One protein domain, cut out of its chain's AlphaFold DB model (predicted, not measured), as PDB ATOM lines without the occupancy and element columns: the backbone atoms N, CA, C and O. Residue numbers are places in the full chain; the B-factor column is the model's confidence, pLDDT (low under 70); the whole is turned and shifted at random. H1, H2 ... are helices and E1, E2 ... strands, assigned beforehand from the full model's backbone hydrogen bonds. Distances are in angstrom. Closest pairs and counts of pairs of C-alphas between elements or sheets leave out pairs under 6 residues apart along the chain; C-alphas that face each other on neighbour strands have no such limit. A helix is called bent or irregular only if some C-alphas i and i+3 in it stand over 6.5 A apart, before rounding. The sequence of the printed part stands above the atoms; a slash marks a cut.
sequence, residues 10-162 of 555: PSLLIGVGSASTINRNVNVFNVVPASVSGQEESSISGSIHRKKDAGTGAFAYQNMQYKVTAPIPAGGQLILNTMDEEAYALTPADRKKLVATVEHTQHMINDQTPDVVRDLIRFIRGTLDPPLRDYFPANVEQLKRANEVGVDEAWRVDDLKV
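AT A GLANCE: This is residues 10 to 162 of the 555 residues of the protein "Hypothetical protein" of Grammatophora oceanica (UniProt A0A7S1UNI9). Picture a compact head of crossed helices, H3 to H7, and a thin, loop-rich arm reaching away from it. The arm starts at a tiny two-stranded sheet, E1 and E2, and runs past H1 and H2 to a tip, residues 50 to 55, that sticks out free. The printed part has 153 residues, in the order H1 E1 H2 E2 H3 H4 H5 H6 H7, mostly helix, though under half of the residues are in named elements. The whole is loose, with a radius of gyration of the C-alphas of 21.5 A and spans of 76 by 32 by 24 A.

HOW THE PARTS SIT: Start at E1, residues 31 to 33, and E2, residues 66 to 68: they are antiparallel, with N 32 and O 67 2.9 A apart, within hydrogen-bond range. Outside the named strands, residues 23 to 24 pair with residues 79 to 80, parallel, as strands do, in stretches too short to be named. H1, residues 12 to 20, and the irregular H2, residues 38 to 45, with C-alphas 39 and 42 7.1 A apart, touch no helix. In the head, H3, residues 92 to 109, touches H6, residues 140 to 149, with residues 102 to 106 alone, at a steep tilt of 60 degrees; their closest C-alphas, Glu 103 and Asn 147, are 6.5 A apart. H4, residues 114 to 127, touches H6, about perpendicular at 75 degrees, C-alphas of Val 117 and Val 140 closest at 6.8 A. H5, residues 130 to 135, touches H4 only at the corner, with C-alphas of Arg 125 and Arg 133 closest at 5.0 A. H7, residues 151 to 154, touches H6, C-alphas of Ala 146 and Ala 154 closest at 4.4 A. Every O i to N i+4 pair is within hydrogen-bond range in H3, H4 and H6, against 3 of 5 in H1, 2 of 4 in H2 and 1 of 2 in H5; H7 is too short for one.

IN THESE COORDINATES: Find C-alpha 12, where H1 begins, at (179.205, 106.723, 177.292), and C-alpha 154, where H7 ends, at (187.772, 93.343, 148.726). H3 is 26.0 A long and H4 20.2 A.

THE WHOLE: Look to Lys 52 and Asp 111 for the C-alphas farthest apart, 76.7 A. The printed part has no cut; the links H2 to E2 and E2 to H3 are long. The mean pLDDT of the printed part is 75.2, with 51 residues under 70, among them 10 to 21 and 35 to 47.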
ATOM      1  N   PRO A  10     174.621 106.166 180.282       35.22
ATOM      2  CA  PRO A  10     175.946 105.968 180.819       35.22
ATOM      3  C   PRO A  10     176.761 107.195 180.411       35.22
ATOM      4  O   PRO A  10     176.538 107.784 179.347       35.22
ATOM      5  N   SER A  11     177.797 107.504 181.175       37.41
ATOM      6  CA  SER A  11     178.907 108.388 180.793       37.41
ATOM      7  C   SER A  11     179.597 108.012 179.453       37.41
ATOM      8  O   SER A  11     180.654 108.550 179.112       37.41
ATOM      9  N   LEU A  12     178.976 107.116 178.670       40.25
ATOM     10  CA  LEU A  12     179.205 106.723 177.292       40.25
ATOM     11  C   LEU A  12     179.642 107.902 176.434       40.25
ATOM     12  O   LEU A  12     180.627 107.745 175.738       40.25
ATOM     13  N   LEU A  13     179.012 109.080 176.484       44.12
ATOM     14  CA  LEU A  13     179.392 110.189 175.591       44.12
ATOM     15  C   LEU A  13     180.851 110.648 175.766       44.12
ATOM     16  O   LEU A  13     181.529 110.902 174.767       44.12
ATOM     17  N   ILE A  14     181.379 110.650 176.995       45.62
ATOM     18  CA  ILE A  14     182.768 111.062 177.255       45.62
ATOM     19  C   ILE A  14     183.756 110.003 176.737       45.62
ATOM     20  O   ILE A  14     184.817 110.344 176.211       45.62
ATOM     21  N   GLY A  15     183.395 108.718 176.804       45.31
ATOM     22  CA  GLY A  15     184.212 107.638 176.242       45.31
ATOM     23  C   GLY A  15     184.050 107.416 174.746       45.31
ATOM     24  O   GLY A  15     185.013 107.145 174.029       45.31
ATOM     25  N   VAL A  16     182.848 107.622 174.222       46.62
ATOM     26  CA  VAL A  16     182.517 107.507 172.801       46.62
ATOM     27  C   VAL A  16     183.336 108.504 171.985       46.62
ATOM     28  O   VAL A  16     183.697 108.176 170.857       46.62
ATOM     29  N   GLY A  17     183.743 109.640 172.570       51.81
ATOM     30  CA  GLY A  17     184.586 110.654 171.938       51.81
ATOM     31  C   GLY A  17     185.793 110.107 171.174       51.81
ATOM     32  O   GLY A  17     186.014 110.459 170.018       51.81
ATOM     33  N   SER A  18     186.570 109.204 171.778       52.69
ATOM     34  CA  SER A  18     187.754 108.606 171.131       52.69
ATOM     35  C   SER A  18     187.445 107.507 170.117       52.69
ATOM     36  O   SER A  18     188.307 107.197 169.299       52.69
ATOM     37  N   ALA A  19     186.262 106.897 170.157       53.25
ATOM     38  CA  ALA A  19     185.849 105.845 169.221       53.25
ATOM     39  C   ALA A  19     184.908 106.354 168.118       53.25
ATOM     40  O   ALA A  19     184.613 105.607 167.185       53.25
ATOM     41  N   SER A  20     184.412 107.588 168.226       60.56
ATOM     42  CA  SER A  20     183.535 108.239 167.246       60.56
ATOM     43  C   SER A  20     184.312 108.830 166.066       60.56
ATOM     44  O   SER A  20     183.749 109.019 164.991       60.56
ATOM     45  N   THR A  21     185.609 109.100 166.244       66.38
ATOM     46  CA  THR A  21     186.496 109.632 165.196       66.38
ATOM     47  C   THR A  21     187.090 108.551 164.294       66.38
ATOM     48  O   THR A  21     187.632 108.868 163.235       66.38
ATOM     49  N   ILE A  22     186.990 107.281 164.697       74.31
ATOM     50  CA  ILE A  22     187.459 106.132 163.925       74.31
ATOM     51  C   ILE A  22     186.238 105.467 163.295       74.31
ATOM     52  O   ILE A  22     185.274 105.147 163.991       74.31
ATOM     53  N   ASN A  23     186.282 105.241 161.981       74.44
ATOM     54  CA  ASN A  23     185.210 104.518 161.309       74.44
ATOM     55  C   ASN A  23     185.065 103.126 161.922       74.44
ATOM     56  O   ASN A  23     186.036 102.515 162.355       74.44
ATOM     57  N   ARG A  24     183.841 102.620 161.972       71.19
ATOM     58  CA  ARG A  24     183.546 101.315 162.559       71.19
ATOM     59  C   ARG A  24     183.176 100.365 161.438       71.19
ATOM     60  O   ARG A  24     182.350 100.700 160.591       71.19
ATOM     61  N   ASN A  25     183.809  99.202 161.411       69.56
ATOM     62  CA  ASN A  25     183.448  98.133 160.494       69.56
ATOM     63  C   ASN A  25     183.783  96.797 161.151       69.56
ATOM     64  O   ASN A  25     184.918  96.563 161.560       69.56
ATOM     65  N   VAL A  26     182.785  95.924 161.231       63.56
ATOM     66  CA  VAL A  26     182.861  94.652 161.963       63.56
ATOM     67  C   VAL A  26     183.812  93.625 161.328       63.56
ATOM     68  O   VAL A  26     184.190  92.660 161.976       63.56
ATOM     69  N   ASN A  27     184.264  93.835 160.086       58.84
ATOM     70  CA  ASN A  27     185.120  92.866 159.367       58.84
ATOM     71  C   ASN A  27     186.444  93.441 158.924       58.84
ATOM     72  O   ASN A  27     187.436  92.730 158.748       58.84
ATOM     73  N   VAL A  28     186.433  94.742 158.670       67.12
ATOM     74  CA  VAL A  28     187.579  95.460 158.169       67.12
ATOM     75  C   VAL A  28     188.030  96.405 159.247       67.12
ATOM     76  O   VAL A  28     187.552  97.520 159.347       67.12
ATOM     77  N   PHE A  29     188.990  95.962 160.034       75.06
ATOM     78  CA  PHE A  29     189.635  96.808 161.011       75.06
ATOM     79  C   PHE A  29     191.141  96.704 160.838       75.06
ATOM     80  O   PHE A  29     191.712  95.633 160.631       75.06
ATOM     81  N   ASN A  30     191.791  97.850 160.906       80.19
ATOM     82  CA  ASN A  30     193.244  97.962 160.991       80.19
ATOM     83  C   ASN A  30     193.661  98.534 162.348       80.19
ATOM     84  O   ASN A  30     194.848  98.750 162.596       80.19
ATOM     85  N   VAL A  31     192.681  98.749 163.227       83.06
ATOM     86  CA  VAL A  31     192.838  99.244 164.578       83.06
ATOM     87  C   VAL A  31     191.947  98.421 165.505       83.06
ATOM     88  O   VAL A  31     190.764  98.221 165.246       83.06
ATOM     89  N   VAL A  32     192.514  97.957 166.610       80.50
ATOM     90  CA  VAL A  32     191.752  97.422 167.743       80.50
ATOM     91  C   VAL A  32     191.957  98.340 168.936       80.50
ATOM     92  O   VAL A  32     193.012  98.989 169.013       80.50
ATOM     93  N   PRO A  33     191.011  98.407 169.884       74.44
ATOM     94  CA  PRO A  33     191.338  98.924 171.202       74.44
ATOM     95  C   PRO A  33     192.584  98.171 171.679       74.44
ATOM     96  O   PRO A  33     192.589  96.941 171.760       74.44
ATOM     97  N   ALA A  34     193.685  98.884 171.932       70.00
ATOM     98  CA  ALA A  34     194.661  98.312 172.845       70.00
ATOM     99  C   ALA A  34     193.868  98.154 174.139       70.00
ATOM    100  O   ALA A  34     193.122  99.082 174.459       70.00
ATOM    101  N   SER A  35     193.936  96.985 174.798       56.03
ATOM    102  CA  SER A  35     193.219  96.753 176.059       56.03
ATOM    103  C   SER A  35     193.206  98.056 176.838       56.03
ATOM    104  O   SER A  35     194.283  98.661 176.944       56.03
ATOM    105  N   VAL A  36     192.038  98.495 177.319       50.78
ATOM    106  CA  VAL A  36     191.975  99.540 178.341       50.78
ATOM    107  C   VAL A  36     192.682  98.920 179.528       50.78
ATOM    108  O   VAL A  36     192.081  98.325 180.415       50.78
ATOM    109  N   SER A  37     194.007  98.907 179.483       44.00
ATOM    110  CA  SER A  37     194.796  98.560 180.614       44.00
ATOM    111  C   SER A  37     194.411  99.700 181.533       44.00
ATOM    112  O   SER A  37     194.772 100.859 181.321       44.00
ATOM    113  N   GLY A  38     193.610  99.387 182.555       44.53
ATOM    114  CA  GLY A  38     193.304 100.326 183.634       44.53
ATOM    115  C   GLY A  38     194.587 100.941 184.222       44.53
ATOM    116  O   GLY A  38     194.538 101.881 185.006       44.53
ATOM    117  N   GLN A  39     195.753 100.442 183.803       39.88
ATOM    118  CA  GLN A  39     197.097 100.969 183.916       39.88
ATOM    119  C   GLN A  39     197.296 102.474 183.714       39.88
ATOM    120  O   GLN A  39     198.255 102.959 184.316       39.88
ATOM    121  N   GLU A  40     196.430 103.252 183.060       45.56
ATOM    122  CA  GLU A  40     196.692 104.699 182.950       45.56
ATOM    123  C   GLU A  40     195.919 105.627 183.898       45.56
ATOM    124  O   GLU A  40     196.517 106.630 184.299       45.56
ATOM    125  N   GLU A  41     194.714 105.291 184.379       46.09
ATOM    126  CA  GLU A  41     193.924 106.224 185.211       46.09
ATOM    127  C   GLU A  41     194.701 106.765 186.420       46.09
ATOM    128  O   GLU A  41     194.710 107.970 186.642       46.09
ATOM    129  N   SER A  42     195.469 105.940 187.145       44.06
ATOM    130  CA  SER A  42     196.183 106.459 188.326       44.06
ATOM    131  C   SER A  42     197.470 107.217 188.053       44.06
ATOM    132  O   SER A  42     197.904 108.004 188.889       44.06
ATOM    133  N   SER A  43     198.115 106.969 186.911       44.22
ATOM    134  CA  SER A  43     199.292 107.772 186.551       44.22
ATOM    135  C   SER A  43     198.869 109.185 186.129       44.22
ATOM    136  O   SER A  43     199.678 110.110 186.129       44.22
ATOM    137  N   ILE A  44     197.580 109.345 185.814       48.84
ATOM    138  CA  ILE A  44     196.960 110.548 185.271       48.84
ATOM    139  C   ILE A  44     196.223 111.318 186.366       48.84
ATOM    140  O   ILE A  44     196.461 112.518 186.515       48.84
ATOM    141  N   SER A  45     195.430 110.628 187.194       48.88
ATOM    142  CA  SER A  45     194.872 111.181 188.433       48.88
ATOM    143  C   SER A  45     195.934 111.385 189.511       48.88
ATOM    144  O   SER A  45     195.708 112.145 190.440       48.88
ATOM    145  N   GLY A  46     197.147 110.837 189.359       47.38
ATOM    146  CA  GLY A  46     198.278 111.051 190.274       47.38
ATOM    147  C   GLY A  46     198.717 112.516 190.460       47.38
ATOM    148  O   GLY A  46     199.689 112.774 191.167       47.38
ATOM    149  N   SER A  47     198.031 113.478 189.833       58.75
ATOM    150  CA  SER A  47     198.188 114.910 190.090       58.75
ATOM    151  C   SER A  47     196.994 115.607 190.746       58.75
ATOM    152  O   SER A  47     197.183 116.740 191.174       58.75
ATOM    153  N   ILE A  48     195.826 114.962 190.840       82.88
ATOM    154  CA  ILE A  48     194.635 115.485 191.519       82.88
ATOM    155  C   ILE A  48     194.296 114.520 192.655       82.88
ATOM    156  O   ILE A  48     193.896 113.379 192.446       82.88
ATOM    157  N   HIS A  49     194.524 114.964 193.877       87.62
ATOM    158  CA  HIS A  49     194.313 114.208 195.090       87.62
ATOM    159  C   HIS A  49     192.967 114.602 195.704       87.62
ATOM    160  O   HIS A  49     192.813 115.746 196.127       87.62
ATOM    161  N   ARG A  50     192.062 113.631 195.901       89.69
ATOM    162  CA  ARG A  50     190.718 113.822 196.492       89.69
ATOM    163  C   ARG A  50     190.695 114.735 197.720       89.69
ATOM    164  O   ARG A  50     189.865 115.622 197.844       89.69
ATOM    165  N   LYS A  51     191.668 114.571 198.621       90.00
ATOM    166  CA  LYS A  51     191.818 115.430 199.810       90.00
ATOM    167  C   LYS A  51     192.213 116.898 199.557       90.00
ATOM    168  O   LYS A  51     191.965 117.730 200.419       90.00
ATOM    169  N   LYS A  52     192.953 117.196 198.491       90.94
ATOM    170  CA  LYS A  52     193.693 118.465 198.350       90.94
ATOM    171  C   LYS A  52     193.210 119.331 197.200       90.94
ATOM    172  O   LYS A  52     193.391 120.541 197.266       90.94
ATOM    173  N   ASP A  53     192.669 118.710 196.163       93.94
ATOM    174  CA  ASP A  53     192.450 119.370 194.889       93.94
ATOM    175  C   ASP A  53     190.948 119.453 194.599       93.94
ATOM    176  O   ASP A  53     190.275 118.430 194.481       93.94
ATOM    177  N   ALA A  54     190.438 120.675 194.463       94.81
ATOM    178  CA  ALA A  54     189.039 120.980 194.170       94.81
ATOM    179  C   ALA A  54     188.598 120.498 192.779       94.81
ATOM    180  O   ALA A  54     187.412 120.306 192.535       94.81
ATOM    181  N   GLY A  55     189.558 120.244 191.882       92.88
ATOM    182  CA  GLY A  55     189.314 119.627 190.573       92.88
ATOM    183  C   GLY A  55     189.029 118.125 190.620       92.88
ATOM    184  O   GLY A  55     188.841 117.506 189.571       92.88
ATOM    185  N   THR A  56     189.028 117.510 191.806       91.19
ATOM    186  CA  THR A  56     188.673 116.095 191.956       91.19
ATOM    187  C   THR A  56     187.253 115.865 191.452       91.19
ATOM    188  O   THR A  56     186.334 116.571 191.846       91.19
ATOM    189  N   GLY A  57     187.074 114.891 190.557       87.88
ATOM    190  CA  GLY A  57     185.751 114.528 190.045       87.88
ATOM    191  C   GLY A  57     185.137 115.516 189.057       87.88
ATOM    192  O   GLY A  57     184.082 115.223 188.503       87.88
ATOM    193  N   ALA A  58     185.784 116.658 188.805       89.12
ATOM    194  CA  ALA A  58     185.345 117.663 187.838       89.12
ATOM    195  C   ALA A  58     185.717 117.300 186.392       89.12
ATOM    196  O   ALA A  58     185.179 117.870 185.448       89.12
ATOM    197  N   PHE A  59     186.628 116.346 186.199       84.06
ATOM    198  CA  PHE A  59     187.133 115.995 184.878       84.06
ATOM    199  C   PHE A  59     187.153 114.478 184.680       84.06
ATOM    200  O   PHE A  59     187.670 113.745 185.524       84.06
ATOM    201  N   ALA A  60     186.651 114.008 183.539       69.69
ATOM    202  CA  ALA A  60     186.858 112.645 183.071       69.69
ATOM    203  C   ALA A  60     187.997 112.614 182.053       69.69
ATOM    204  O   ALA A  60     187.987 113.320 181.046       69.69
ATOM    205  N   TYR A  61     188.966 111.734 182.290       67.00
ATOM    206  CA  TYR A  61     190.037 111.475 181.339       67.00
ATOM    207  C   TYR A  61     189.985 110.020 180.911       67.00
ATOM    208  O   TYR A  61     190.494 109.145 181.607       67.00
ATOM    209  N   GLN A  62     189.423 109.762 179.735       63.03
ATOM    210  CA  GLN A  62     189.537 108.446 179.125       63.03
ATOM    211  C   GLN A  62     190.745 108.409 178.199       63.03
ATOM    212  O   GLN A  62     190.745 108.983 177.117       63.03
ATOM    213  N   ASN A  63     191.796 107.706 178.611       63.00
ATOM    214  CA  ASN A  63     192.890 107.381 177.706       63.00
ATOM    215  C   ASN A  63     192.577 106.075 176.983       63.00
ATOM    216  O   ASN A  63     193.091 105.014 177.336       63.00
ATOM    217  N   MET A  64     191.745 106.152 175.946       67.12
ATOM    218  CA  MET A  64     191.642 105.034 175.018       67.12
ATOM    219  C   MET A  64     192.878 105.002 174.128       67.12
ATOM    220  O   MET A  64     193.151 105.924 173.358       67.12
ATOM    221  N   GLN A  65     193.644 103.924 174.258       73.44
ATOM    222  CA  GLN A  65     194.739 103.621 173.356       73.44
ATOM    223  C   GLN A  65     194.269 102.615 172.317       73.44
ATOM    224  O   GLN A  65     193.505 101.694 172.591       73.44
ATOM    225  N   TYR A  66     194.772 102.785 171.108       80.06
ATOM    226  CA  TYR A  66     194.436 101.935 169.988       80.06
ATOM    227  C   TYR A  66     195.699 101.294 169.438       80.06
ATOM    228  O   TYR A  66     196.714 101.964 169.232       80.06
ATOM    229  N   LYS A  67     195.645  99.985 169.192       82.69
ATOM    230  CA  LYS A  67     196.733  99.244 168.566       82.69
ATOM    231  C   LYS A  67     196.410  99.040 167.097       82.69
ATOM    232  O   LYS A  67     195.413  98.415 166.744       82.69
ATOM    233  N   VAL A  68     197.300  99.525 166.244       85.56
ATOM    234  CA  VAL A  68     197.266  99.224 164.815       85.56
ATOM    235  C   VAL A  68     197.573  97.735 164.619       85.56
ATOM    236  O   VAL A  68     198.602  97.244 165.090       85.56
ATOM    237  N   THR A  69     196.680  97.011 163.948       81.62
ATOM    238  CA  THR A  69     196.811  95.567 163.676       81.62
ATOM    239  C   THR A  69     197.392  95.268 162.298       81.62
ATOM    240  O   THR A  69     197.887  94.165 162.077       81.62
ATOM    241  N   ALA A  70     197.373  96.241 161.384       79.50
ATOM    242  CA  ALA A  70     197.884  96.114 160.023       79.50
ATOM    243  C   ALA A  70     198.478  97.445 159.517       79.50
ATOM    244  O   ALA A  70     198.041  98.504 159.962       79.50
ATOM    245  N   PRO A  71     199.447  97.438 158.580       80.94
ATOM    246  CA  PRO A  71     199.974  98.669 157.992       80.94
ATOM    247  C   PRO A  71     198.864  99.543 157.388       80.94
ATOM    248  O   PRO A  71     198.071  99.069 156.576       80.94
ATOM    249  N   ILE A  72     198.834 100.827 157.747       79.56
ATOM    250  CA  ILE A  72     197.881 101.797 157.195       79.56
ATOM    251  C   ILE A  72     198.580 102.540 156.047       79.56
ATOM    252  O   ILE A  72     199.540 103.275 156.300       79.56
ATOM    253  N   PRO A  73     198.169 102.346 154.781       74.06
ATOM    254  CA  PRO A  73     198.760 103.077 153.667       74.06
ATOM    255  C   PRO A  73     198.425 104.571 153.766       74.06
ATOM    256  O   PRO A  73     197.431 104.960 154.375       74.06
ATOM    257  N   ALA A  74     199.220 105.422 153.116       74.75
ATOM    258  CA  ALA A  74     198.897 106.843 153.008       74.75
ATOM    259  C   ALA A  74     197.498 107.043 152.388       74.75
ATOM    260  O   ALA A  74     197.168 106.412 151.383       74.75
ATOM    261  N   GLY A  75     196.682 107.904 153.006       74.50
ATOM    262  CA  GLY A  75     195.277 108.119 152.629       74.50
ATOM    263  C   GLY A  75     194.311 107.021 153.096       74.50
ATOM    264  O   GLY A  75     193.116 107.131 152.835       74.50
ATOM    265  N   GLY A  76     194.812 105.982 153.774       78.56
ATOM    266  CA  GLY A  76     194.007 104.920 154.363       78.56
ATOM    267  C   GLY A  76     193.264 105.385 155.613       78.56
ATOM    268  O   GLY A  76     193.822 106.081 156.462       78.56
ATOM    269  N   GLN A  77     192.006 104.980 155.733       80.00
ATOM    270  CA  GLN A  77     191.186 105.223 156.915       80.00
ATOM    271  C   GLN A  77     191.622 104.346 158.097       80.00
ATOM    272  O   GLN A  77     192.040 103.201 157.917       80.00
ATOM    273  N   LEU A  78     191.482 104.877 159.314       84.00
ATOM    274  CA  LEU A  78     191.499 104.077 160.537       84.00
ATOM    275  C   LEU A  78     190.120 103.462 160.726       84.00
ATOM    276  O   LEU A  78     189.114 104.169 160.610       84.00
ATOM    277  N   ILE A  79     190.080 102.167 161.014       80.38
ATOM    278  CA  ILE A  79     188.830 101.446 161.191       80.38
ATOM    279  C   ILE A  79     188.936 100.573 162.423       80.38
ATOM    280  O   ILE A  79     189.809  99.704 162.517       80.38
ATOM    281  N   LEU A  80     188.063 100.875 163.373       79.25
ATOM    282  CA  LEU A  80     187.987 100.238 164.663       79.25
ATOM    283  C   LEU A  80     187.154  98.971 164.549       79.25
ATOM    284  O   LEU A  80     186.039  98.997 164.020       79.25
ATOM    285  N   ASN A  81     187.681  97.890 165.117       73.69
ATOM    286  CA  ASN A  81     186.873  96.715 165.374       73.69
ATOM    287  C   ASN A  81     185.901  97.003 166.521       73.69
ATOM    288  O   ASN A  81     186.323  97.120 167.673       73.69
ATOM    289  N   THR A  82     184.617  97.143 166.220       61.47
ATOM    290  CA  THR A  82     183.578  97.232 167.246       61.47
ATOM    291  C   THR A  82     183.085  95.836 167.551       61.47
ATOM    292  O   THR A  82     182.119  95.367 166.956       61.47
ATOM    293  N   MET A  83     183.803  95.160 168.432       52.81
ATOM    294  CA  MET A  83     183.412  93.856 168.942       52.81
ATOM    295  C   MET A  83     182.472  94.079 170.132       52.81
ATOM    296  O   MET A  83     182.936  94.438 171.208       52.81
ATOM    297  N   ASP A  84     181.172  93.915 169.898       53.50
ATOM    298  CA  ASP A  84     180.377  92.962 170.681       53.50
ATOM    299  C   ASP A  84     180.185  91.762 169.740       53.50
ATOM    300  O   ASP A  84     179.583  91.893 168.671       53.50
ATOM    301  N   GLU A  85     180.846  90.646 170.053       53.06
ATOM    302  CA  GLU A  85     181.352  89.665 169.077       53.06
ATOM    303  C   GLU A  85     180.305  88.773 168.385       53.06
ATOM    304  O   GLU A  85     180.646  88.138 167.389       53.06
ATOM    305  N   GLU A  86     179.035  88.745 168.799       52.62
ATOM    306  CA  GLU A  86     178.107  87.712 168.296       52.62
ATOM    307  C   GLU A  86     176.943  88.214 167.428       52.62
ATOM    308  O   GLU A  86     176.499  87.502 166.527       52.62
ATOM    309  N   ALA A  87     176.444  89.436 167.631       55.38
ATOM    310  CA  ALA A  87     175.172  89.832 167.014       55.38
ATOM    311  C   ALA A  87     175.267  90.150 165.505       55.38
ATOM    312  O   ALA A  87     174.265  90.061 164.794       55.38
ATOM    313  N   TYR A  88     176.453  90.523 165.002       58.56
ATOM    314  CA  TYR A  88     176.614  91.036 163.630       58.56
ATOM    315  C   TYR A  88     177.829  90.504 162.857       58.56
ATOM    316  O   TYR A  88     177.966  90.809 161.665       58.56
ATOM    317  N   ALA A  89     178.707  89.724 163.491       66.00
ATOM    318  CA  ALA A  89     179.794  89.051 162.790       66.00
ATOM    319  C   ALA A  89     179.228  87.890 161.960       66.00
ATOM    320  O   ALA A  89     178.389  87.124 162.433       66.00
ATOM    321  N   LEU A  90     179.678  87.730 160.710       70.44
ATOM    322  CA  LEU A  90     179.303  86.538 159.945       70.44
ATOM    323  C   LEU A  90     179.850  85.297 160.642       70.44
ATOM    324  O   LEU A  90     181.063  85.170 160.832       70.44
ATOM    325  N   THR A  91     178.967  84.341 160.925       82.00
ATOM    326  CA  THR A  91     179.400  83.019 161.373       82.00
ATOM    327  C   THR A  91     180.348  82.409 160.329       82.00
ATOM    328  O   THR A  91     180.272  82.740 159.137       82.00
ATOM    329  N   PRO A  92     181.224  81.457 160.698       82.50
ATOM    330  CA  PRO A  92     182.042  80.746 159.715       82.50
ATOM    331  C   PRO A  92     181.217  80.124 158.570       82.50
ATOM    332  O   PRO A  92     181.690  80.042 157.433       82.50
ATOM    333  N   ALA A  93     179.972  79.721 158.853       86.12
ATOM    334  CA  ALA A  93     179.036  79.208 157.858       86.12
ATOM    335  C   ALA A  93     178.535  80.311 156.912       86.12
ATOM    336  O   ALA A  93     178.573  80.126 155.692       86.12
ATOM    337  N   ASP A  94     178.141  81.465 157.447       86.25
ATOM    338  CA  ASP A  94     177.694  82.610 156.650       86.25
ATOM    339  C   ASP A  94     178.823  83.166 155.789       86.25
ATOM    340  O   ASP A  94     178.639  83.408 154.598       86.25
ATOM    341  N   ARG A  95     180.036  83.261 156.335       84.56
ATOM    342  CA  ARG A  95     181.229  83.638 155.574       84.56
ATOM    343  C   ARG A  95     181.461  82.689 154.397       84.56
ATOM    344  O   ARG A  95     181.701  83.139 153.278       84.56
ATOM    345  N   LYS A  96     181.345  81.375 154.613       88.75
ATOM    346  CA  LYS A  96     181.465  80.380 153.536       88.75
ATOM    347  C   LYS A  96     180.362  80.547 152.483       88.75
ATOM    348  O   LYS A  96     180.652  80.468 151.290       88.75
ATOM    349  N   LYS A  97     179.118  80.800 152.909       91.81
ATOM    350  CA  LYS A  97     177.975  81.086 152.021       91.81
ATOM    351  C   LYS A  97     178.219  82.356 151.202       91.81
ATOM    352  O   LYS A  97     177.981  82.346 149.996       91.81
ATOM    353  N   LEU A  98     178.746  83.414 151.814       89.12
ATOM    354  CA  LEU A  98     179.074  84.671 151.147       89.12
ATOM    355  C   LEU A  98     180.141  84.483 150.065       89.12
ATOM    356  O   LEU A  98     179.923  84.898 148.930       89.12
ATOM    357  N   VAL A  99     181.258  83.823 150.396       90.44
ATOM    358  CA  VAL A  99     182.342  83.530 149.438       90.44
ATOM    359  C   VAL A  99     181.807  82.738 148.248       90.44
ATOM    360  O   VAL A  99     181.986  83.158 147.108       90.44
ATOM    361  N   ALA A 100     181.052  81.666 148.506       93.25
ATOM    362  CA  ALA A 100     180.440  80.871 147.444       93.25
ATOM    363  C   ALA A 100     179.469  81.698 146.579       93.25
ATOM    364  O   ALA A 100     179.419  81.527 145.362       93.25
ATOM    365  N   THR A 101     178.711  82.616 147.187       93.75
ATOM    366  CA  THR A 101     177.785  83.500 146.461       93.75
ATOM    367  C   THR A 101     178.547  84.486 145.572       93.75
ATOM    368  O   THR A 101     178.155  84.699 144.425       93.75
ATOM    369  N   VAL A 102     179.648  85.063 146.059       92.62
ATOM    370  CA  VAL A 102     180.520  85.963 145.286       92.62
ATOM    371  C   VAL A 102     181.136  85.237 144.092       92.62
ATOM    372  O   VAL A 102     180.998  85.710 142.964       92.62
ATOM    373  N   GLU A 103     181.731  84.063 144.312       92.19
ATOM    374  CA  GLU A 103     182.323  83.237 143.250       92.19
ATOM    375  C   GLU A 103     181.276  82.840 142.199       92.19
ATOM    376  O   GLU A 103     181.496  82.980 140.993       92.19
ATOM    377  N   HIS A 104     180.091  82.408 142.644       93.69
ATOM    378  CA  HIS A 104     178.998  82.049 141.745       93.69
ATOM    379  C   HIS A 104     178.521  83.243 140.914       93.69
ATOM    380  O   HIS A 104     178.353  83.134 139.698       93.69
ATOM    381  N   THR A 105     178.354  84.404 141.551       93.50
ATOM    382  CA  THR A 105     177.939  85.627 140.855       93.50
ATOM    383  C   THR A 105     178.983  86.037 139.828       93.50
ATOM    384  O   THR A 105     178.621  86.374 138.704       93.50
ATOM    385  N   GLN A 106     180.273  85.946 140.164       91.12
ATOM    386  CA  GLN A 106     181.361  86.254 139.238       91.12
ATOM    387  C   GLN A 106     181.292  85.382 137.976       91.12
ATOM    388  O   GLN A 106     181.418  85.892 136.861       91.12
ATOM    389  N   HIS A 107     181.018  84.084 138.128       92.31
ATOM    390  CA  HIS A 107     180.827  83.184 136.990       92.31
ATOM    391  C   HIS A 107     179.636  83.574 136.108       92.31
ATOM    392  O   HIS A 107     179.735  83.463 134.887       92.31
ATOM    393  N   MET A 108     178.540  84.060 136.694       90.44
ATOM    394  CA  MET A 108     177.361  84.491 135.934       90.44
ATOM    395  C   MET A 108     177.607  85.753 135.097       90.44
ATOM    396  O   MET A 108     176.939  85.942 134.081       90.44
ATOM    397  N   ILE A 109     178.536  86.621 135.513       91.44
ATOM    398  CA  ILE A 109     178.667  87.976 134.956       91.44
ATOM    399  C   ILE A 109     179.785  88.138 133.924       91.44
ATOM    400  O   ILE A 109     179.827  89.175 133.264       91.44
ATOM    401  N   ASN A 110     180.677  87.153 133.770       86.19
ATOM    402  CA  ASN A 110     181.867  87.271 132.913       86.19
ATOM    403  C   ASN A 110     181.550  87.613 131.442       86.19
ATOM    404  O   ASN A 110     182.370  88.260 130.797       86.19
ATOM    405  N   ASP A 111     180.350  87.273 130.956       88.75
ATOM    406  CA  ASP A 111     179.897  87.530 129.578       88.75
ATOM    407  C   ASP A 111     178.670  88.465 129.491       88.75
ATOM    408  O   ASP A 111     177.987  88.518 128.468       88.75
ATOM    409  N   GLN A 112     178.347  89.193 130.566       92.88
ATOM    410  CA  GLN A 112     177.131  90.012 130.650       92.88
ATOM    411  C   GLN A 112     177.400  91.506 130.435       92.88
ATOM    412  O   GLN A 112     178.499  92.014 130.667       92.88
ATOM    413  N   THR A 113     176.370  92.244 130.013       91.12
ATOM    414  CA  THR A 113     176.449  93.708 129.891       91.12
ATOM    415  C   THR A 113     176.435  94.378 131.274       91.12
ATOM    416  O   THR A 113     175.818  93.848 132.199       91.12
ATOM    417  N   PRO A 114     177.052  95.567 131.449       88.06
ATOM    418  CA  PRO A 114     177.133  96.237 132.752       88.06
ATOM    419  C   PRO A 114     175.787  96.451 133.461       88.06
ATOM    420  O   PRO A 114     175.727  96.376 134.688       88.06
ATOM    421  N   ASP A 115     174.710  96.697 132.710       90.12
ATOM    422  CA  ASP A 115     173.371  96.877 133.281       90.12
ATOM    423  C   ASP A 115     172.793  95.557 133.810       90.12
ATOM    424  O   ASP A 115     172.277  95.526 134.925       90.12
ATOM    425  N   VAL A 116     172.987  94.446 133.086       91.00
ATOM    426  CA  VAL A 116     172.593  93.103 133.551       91.00
ATOM    427  C   VAL A 116     173.361  92.726 134.815       91.00
ATOM    428  O   VAL A 116     172.777  92.189 135.754       91.00
ATOM    429  N   VAL A 117     174.653  93.055 134.886       90.44
ATOM    430  CA  VAL A 117     175.448  92.818 136.096       90.44
ATOM    431  C   VAL A 117     174.933  93.649 137.275       90.44
ATOM    432  O   VAL A 117     174.802  93.125 138.380       90.44
ATOM    433  N   ARG A 118     174.609  94.932 137.059       90.38
ATOM    434  CA  ARG A 118     174.071  95.813 138.109       90.38
ATOM    435  C   ARG A 118     172.750  95.282 138.666       90.38
ATOM    436  O   ARG A 118     172.567  95.261 139.883       90.38
ATOM    437  N   ASP A 119     171.851  94.843 137.790       93.81
ATOM    438  CA  ASP A 119     170.551  94.309 138.192       93.81
ATOM    439  C   ASP A 119     170.677  92.942 138.874       93.81
ATOM    440  O   ASP A 119     170.002  92.709 139.876       93.81
ATOM    441  N   LEU A 120     171.595  92.081 138.418       94.44
ATOM    442  CA  LEU A 120     171.891  90.810 139.081       94.44
ATOM    443  C   LEU A 120     172.452  91.023 140.492       94.44
ATOM    444  O   LEU A 120     171.989  90.384 141.432       94.44
ATOM    445  N   ILE A 121     173.402  91.948 140.666       92.81
ATOM    446  CA  ILE A 121     173.940  92.294 141.989       92.81
ATOM    447  C   ILE A 121     172.823  92.812 142.899       92.81
ATOM    448  O   ILE A 121     172.701  92.363 144.040       92.81
ATOM    449  N   ARG A 122     171.969  93.719 142.402       93.19
ATOM    450  CA  ARG A 122     170.822  94.234 143.166       93.19
ATOM    451  C   ARG A 122     169.863  93.110 143.565       93.19
ATOM    452  O   ARG A 122     169.419  93.082 144.710       93.19
ATOM    453  N   PHE A 123     169.565  92.196 142.643       96.12
ATOM    454  CA  PHE A 123     168.699  91.047 142.889       96.12
ATOM    455  C   PHE A 123     169.276  90.135 143.973       96.12
ATOM    456  O   PHE A 123     168.604  89.886 144.969       96.12
ATOM    457  N   ILE A 124     170.536  89.712 143.835       94.69
ATOM    458  CA  ILE A 124     171.201  88.834 144.807       94.69
ATOM    459  C   ILE A 124     171.219  89.492 146.186       94.69
ATOM    460  O   ILE A 124     170.785  88.871 147.153       94.69
ATOM    461  N   ARG A 125     171.595  90.774 146.279       92.38
ATOM    462  CA  ARG A 125     171.525  91.535 147.538       92.38
ATOM    463  C   ARG A 125     170.123  91.528 148.150       92.38
ATOM    464  O   ARG A 125     170.002  91.404 149.360       92.38
ATOM    465  N   GLY A 126     169.071  91.633 147.341       92.75
ATOM    466  CA  GLY A 126     167.686  91.556 147.816       92.75
ATOM    467  C   GLY A 126     167.276  90.183 148.364       92.75
ATOM    468  O   GLY A 126     166.328  90.111 149.137       92.75
ATOM    469  N   THR A 127     167.983  89.113 147.985       94.94
ATOM    470  CA  THR A 127     167.706  87.730 148.424       94.94
ATOM    471  C   THR A 127     168.558  87.259 149.600       94.94
ATOM    472  O   THR A 127     168.269  86.214 150.180       94.94
ATOM    473  N   LEU A 128     169.625  87.986 149.929       91.25
ATOM    474  CA  LEU A 128     170.514  87.641 151.031       91.25
ATOM    475  C   LEU A 128     169.921  88.088 152.369       91.25
ATOM    476  O   LEU A 128     169.331  89.166 152.472       91.25
ATOM    477  N   ASP A 129     170.143  87.274 153.401       88.44
ATOM    478  CA  ASP A 129     169.852  87.638 154.790       88.44
ATOM    479  C   ASP A 129     170.578  88.952 155.144       88.44
ATOM    480  O   ASP A 129     171.662  89.190 154.601       88.44
ATOM    481  N   PRO A 130     170.039  89.811 156.034       83.38
ATOM    482  CA  PRO A 130     170.599  91.144 156.281       83.38
ATOM    483  C   PRO A 130     172.118  91.169 156.533       83.38
ATOM    484  O   PRO A 130     172.787  91.960 155.864       83.38
ATOM    485  N   PRO A 131     172.698  90.258 157.349       77.94
ATOM    486  CA  PRO A 131     174.148  90.202 157.529       77.94
ATOM    487  C   PRO A 131     174.887  89.890 156.224       77.94
ATOM    488  O   PRO A 131     175.872  90.526 155.900       77.94
ATOM    489  N   LEU A 132     174.408  88.957 155.402       83.94
ATOM    490  CA  LEU A 132     175.067  88.614 154.136       83.94
ATOM    491  C   LEU A 132     174.910  89.709 153.080       83.94
ATOM    492  O   LEU A 132     175.821  89.945 152.287       83.94
ATOM    493  N   ARG A 133     173.754  90.376 153.059       86.56
ATOM    494  CA  ARG A 133     173.437  91.450 152.114       86.56
ATOM    495  C   ARG A 133     174.381  92.632 152.265       86.56
ATOM    496  O   ARG A 133     174.821  93.186 151.254       86.56
ATOM    497  N   ASP A 134     174.672  93.016 153.502       78.62
ATOM    498  CA  ASP A 134     175.527  94.167 153.790       78.62
ATOM    499  C   ASP A 134     176.994  93.882 153.421       78.62
ATOM    500  O   ASP A 134     177.745  94.801 153.108       78.62
ATOM    501  N   TYR A 135     177.359  92.598 153.346       78.19
ATOM    502  CA  TYR A 135     178.699  92.106 153.032       78.19
ATOM    503  C   TYR A 135     178.873  91.634 151.586       78.19
ATOM    504  O   TYR A 135     179.974  91.247 151.177       78.19
ATOM    505  N   PHE A 136     177.803  91.626 150.795       87.88
ATOM    506  CA  PHE A 136     177.872  91.282 149.384       87.88
ATOM    507  C   PHE A 136     178.247  92.519 148.552       87.88
ATOM    508  O   PHE A 136     177.702  93.595 148.807       87.88
ATOM    509  N   PRO A 137     179.139  92.412 147.548       88.81
ATOM    510  CA  PRO A 137     179.562  93.544 146.723       88.81
ATOM    511  C   PRO A 137     178.395  94.401 146.212       88.81
ATOM    512  O   PRO A 137     177.408  93.886 145.691       88.81
ATOM    513  N   ALA A 138     178.480  95.722 146.377       86.38
ATOM    514  CA  ALA A 138     177.440  96.668 145.965       86.38
ATOM    515  C   ALA A 138     177.452  96.946 144.458       86.38
ATOM    516  O   ALA A 138     176.449  97.390 143.897       86.38
ATOM    517  N   ASN A 139     178.586  96.702 143.800       88.19
ATOM    518  CA  ASN A 139     178.788  96.969 142.384       88.19
ATOM    519  C   ASN A 139     179.785  95.981 141.750       88.19
ATOM    520  O   ASN A 139     180.396  95.146 142.420       88.19
ATOM    521  N   VAL A 140     179.921  96.069 140.426       87.88
ATOM    522  CA  VAL A 140     180.740  95.154 139.612       87.88
ATOM    523  C   VAL A 140     182.223  95.229 139.972       87.88
ATOM    524  O   VAL A 140     182.917  94.218 139.931       87.88
ATOM    525  N   GLU A 141     182.714  96.419 140.308       84.62
ATOM    526  CA  GLU A 141     184.124  96.657 140.628       84.62
ATOM    527  C   GLU A 141     184.488  95.980 141.951       84.62
ATOM    528  O   GLU A 141     185.450  95.214 142.004       84.62
ATOM    529  N   GLN A 142     183.651  96.153 142.978       83.50
ATOM    530  CA  GLN A 142     183.785  95.449 144.253       83.50
ATOM    531  C   GLN A 142     183.687  93.926 144.081       83.50
ATOM    532  O   GLN A 142     184.421  93.193 144.738       83.50
ATOM    533  N   LEU A 143     182.821  93.435 143.183       89.12
ATOM    534  CA  LEU A 143     182.658  92.000 142.936       89.12
ATOM    535  C   LEU A 143     183.902  91.379 142.286       89.12
ATOM    536  O   LEU A 143     184.418  90.380 142.786       89.12
ATOM    537  N   LYS A 144     184.427  92.010 141.227       87.19
ATOM    538  CA  LYS A 144     185.671  91.578 140.568       87.19
ATOM    539  C   LYS A 144     186.829  91.551 141.550       87.19
ATOM    540  O   LYS A 144     187.570  90.576 141.622       87.19
ATOM    541  N   ARG A 145     186.935  92.599 142.360       81.81
ATOM    542  CA  ARG A 145     187.960  92.688 143.386       81.81
ATOM    543  C   ARG A 145     187.821  91.593 144.440       81.81
ATOM    544  O   ARG A 145     188.820  90.980 144.802       81.81
ATOM    545  N   ALA A 146     186.607  91.322 144.913       86.75
ATOM    546  CA  ALA A 146     186.362  90.260 145.886       86.75
ATOM    547  C   ALA A 146     186.795  88.888 145.378       86.75
ATOM    548  O   ALA A 146     187.263  88.066 146.160       86.75
ATOM    549  N   ASN A 147     186.715  88.671 144.070       84.94
ATOM    550  CA  ASN A 147     187.241  87.476 143.435       84.94
ATOM    551  C   ASN A 147     188.783  87.470 143.329       84.94
ATOM    552  O   ASN A 147     189.396  86.412 143.410       84.94
ATOM    553  N   GLU A 148     189.420  88.629 143.151       84.50
ATOM    554  CA  GLU A 148     190.882  88.746 143.019       84.50
ATOM    555  C   GLU A 148     191.629  88.621 144.351       84.50
ATOM    556  O   GLU A 148     192.648  87.936 144.424       84.50
ATOM    557  N   VAL A 149     191.148  89.299 145.397       80.00
ATOM    558  CA  VAL A 149     191.843  89.387 146.695       80.00
ATOM    559  C   VAL A 149     191.131  88.628 147.820       80.00
ATOM    560  O   VAL A 149     191.643  88.551 148.934       80.00
ATOM    561  N   GLY A 150     189.977  88.026 147.527       83.44
ATOM    562  CA  GLY A 150     189.088  87.418 148.514       83.44
ATOM    563  C   GLY A 150     188.096  88.431 149.086       83.44
ATOM    564  O   GLY A 150     188.374  89.629 149.154       83.44
ATOM    565  N   VAL A 151     186.924  87.947 149.511       79.19
ATOM    566  CA  VAL A 151     185.819  88.799 149.986       79.19
ATOM    567  C   VAL A 151     186.260  89.711 151.132       79.19
ATOM    568  O   VAL A 151     185.970  90.898 151.096       79.19
ATOM    569  N   ASP A 152     187.042  89.203 152.084       71.69
ATOM    570  CA  ASP A 152     187.523  89.984 153.231       71.69
ATOM    571  C   ASP A 152     188.440  91.151 152.840       71.69
ATOM    572  O   ASP A 152     188.418  92.209 153.468       71.69
ATOM    573  N   GLU A 153     189.261  90.960 151.805       69.69
ATOM    574  CA  GLU A 153     190.231  91.954 151.342       69.69
ATOM    575  C   GLU A 153     189.623  92.909 150.304       69.69
ATOM    576  O   GLU A 153     190.062  94.051 150.162       69.69
ATOM    577  N   ALA A 154     188.546  92.494 149.632       68.94
ATOM    578  CA  ALA A 154     187.772  93.343 148.726       68.94
ATOM    579  C   ALA A 154     187.265  94.607 149.421       68.94
ATOM    580  O   ALA A 154     187.324  95.705 148.862       68.94
ATOM    581  N   TRP A 155     186.816  94.425 150.664       66.12
ATOM    582  CA  TRP A 155     186.314  95.473 151.540       66.12
ATOM    583  C   TRP A 155     187.440  96.328 152.158       66.12
ATOM    584  O   TRP A 155     187.152  97.358 152.761       66.12
ATOM    585  N   ARG A 156     188.721  95.944 152.006       61.72
ATOM    586  CA  ARG A 156     189.859  96.544 152.732       61.72
ATOM    587  C   ARG A 156     190.569  97.723 152.077       61.72
ATOM    588  O   ARG A 156     191.249  98.448 152.799       61.72
ATOM    589  N   VAL A 157     190.497  97.934 150.760       55.50
ATOM    590  CA  VAL A 157     191.607  98.683 150.125       55.50
ATOM    591  C   VAL A 157     191.227  99.876 149.225       55.50
ATOM    592  O   VAL A 157     192.083 100.745 149.058       55.50
ATOM    593  N   ASP A 158     189.984 100.020 148.731       52.38
ATOM    594  CA  ASP A 158     189.625 101.106 147.774       52.38
ATOM    595  C   ASP A 158     188.568 102.071 148.317       52.38
ATOM    596  O   ASP A 158     188.789 103.272 148.229       52.38
ATOM    597  N   ASP A 159     187.519 101.600 149.001       55.28
ATOM    598  CA  ASP A 159     186.573 102.508 149.691       55.28
ATOM    599  C   ASP A 159     187.206 103.209 150.912       55.28
ATOM    600  O   ASP A 159     186.666 104.165 151.472       55.28
ATOM    601  N   LEU A 160     188.384 102.737 151.323       61.84
ATOM    602  CA  LEU A 160     189.120 103.223 152.488       61.84
ATOM    603  C   LEU A 160     190.264 104.160 152.122       61.84
ATOM    604  O   LEU A 160     190.892 104.723 153.018       61.84
ATOM    605  N   LYS A 161     190.539 104.338 150.826       67.75
ATOM    606  CA  LYS A 161     191.498 105.324 150.338       67.75
ATOM    607  C   LYS A 161     190.736 106.510 149.799       67.75
ATOM    608  O   LYS A 161     190.073 106.438 148.772       67.75
ATOM    609  N   VAL A 162     190.868 107.622 150.498       72.94
ATOM    610  CA  VAL A 162     190.300 108.882 150.047       72.94
ATOM    611  C   VAL A 162     191.385 109.636 149.291       72.94
ATOM    612  O   VAL A 162     192.499 109.788 149.798       72.94
TER     613      VAL A 162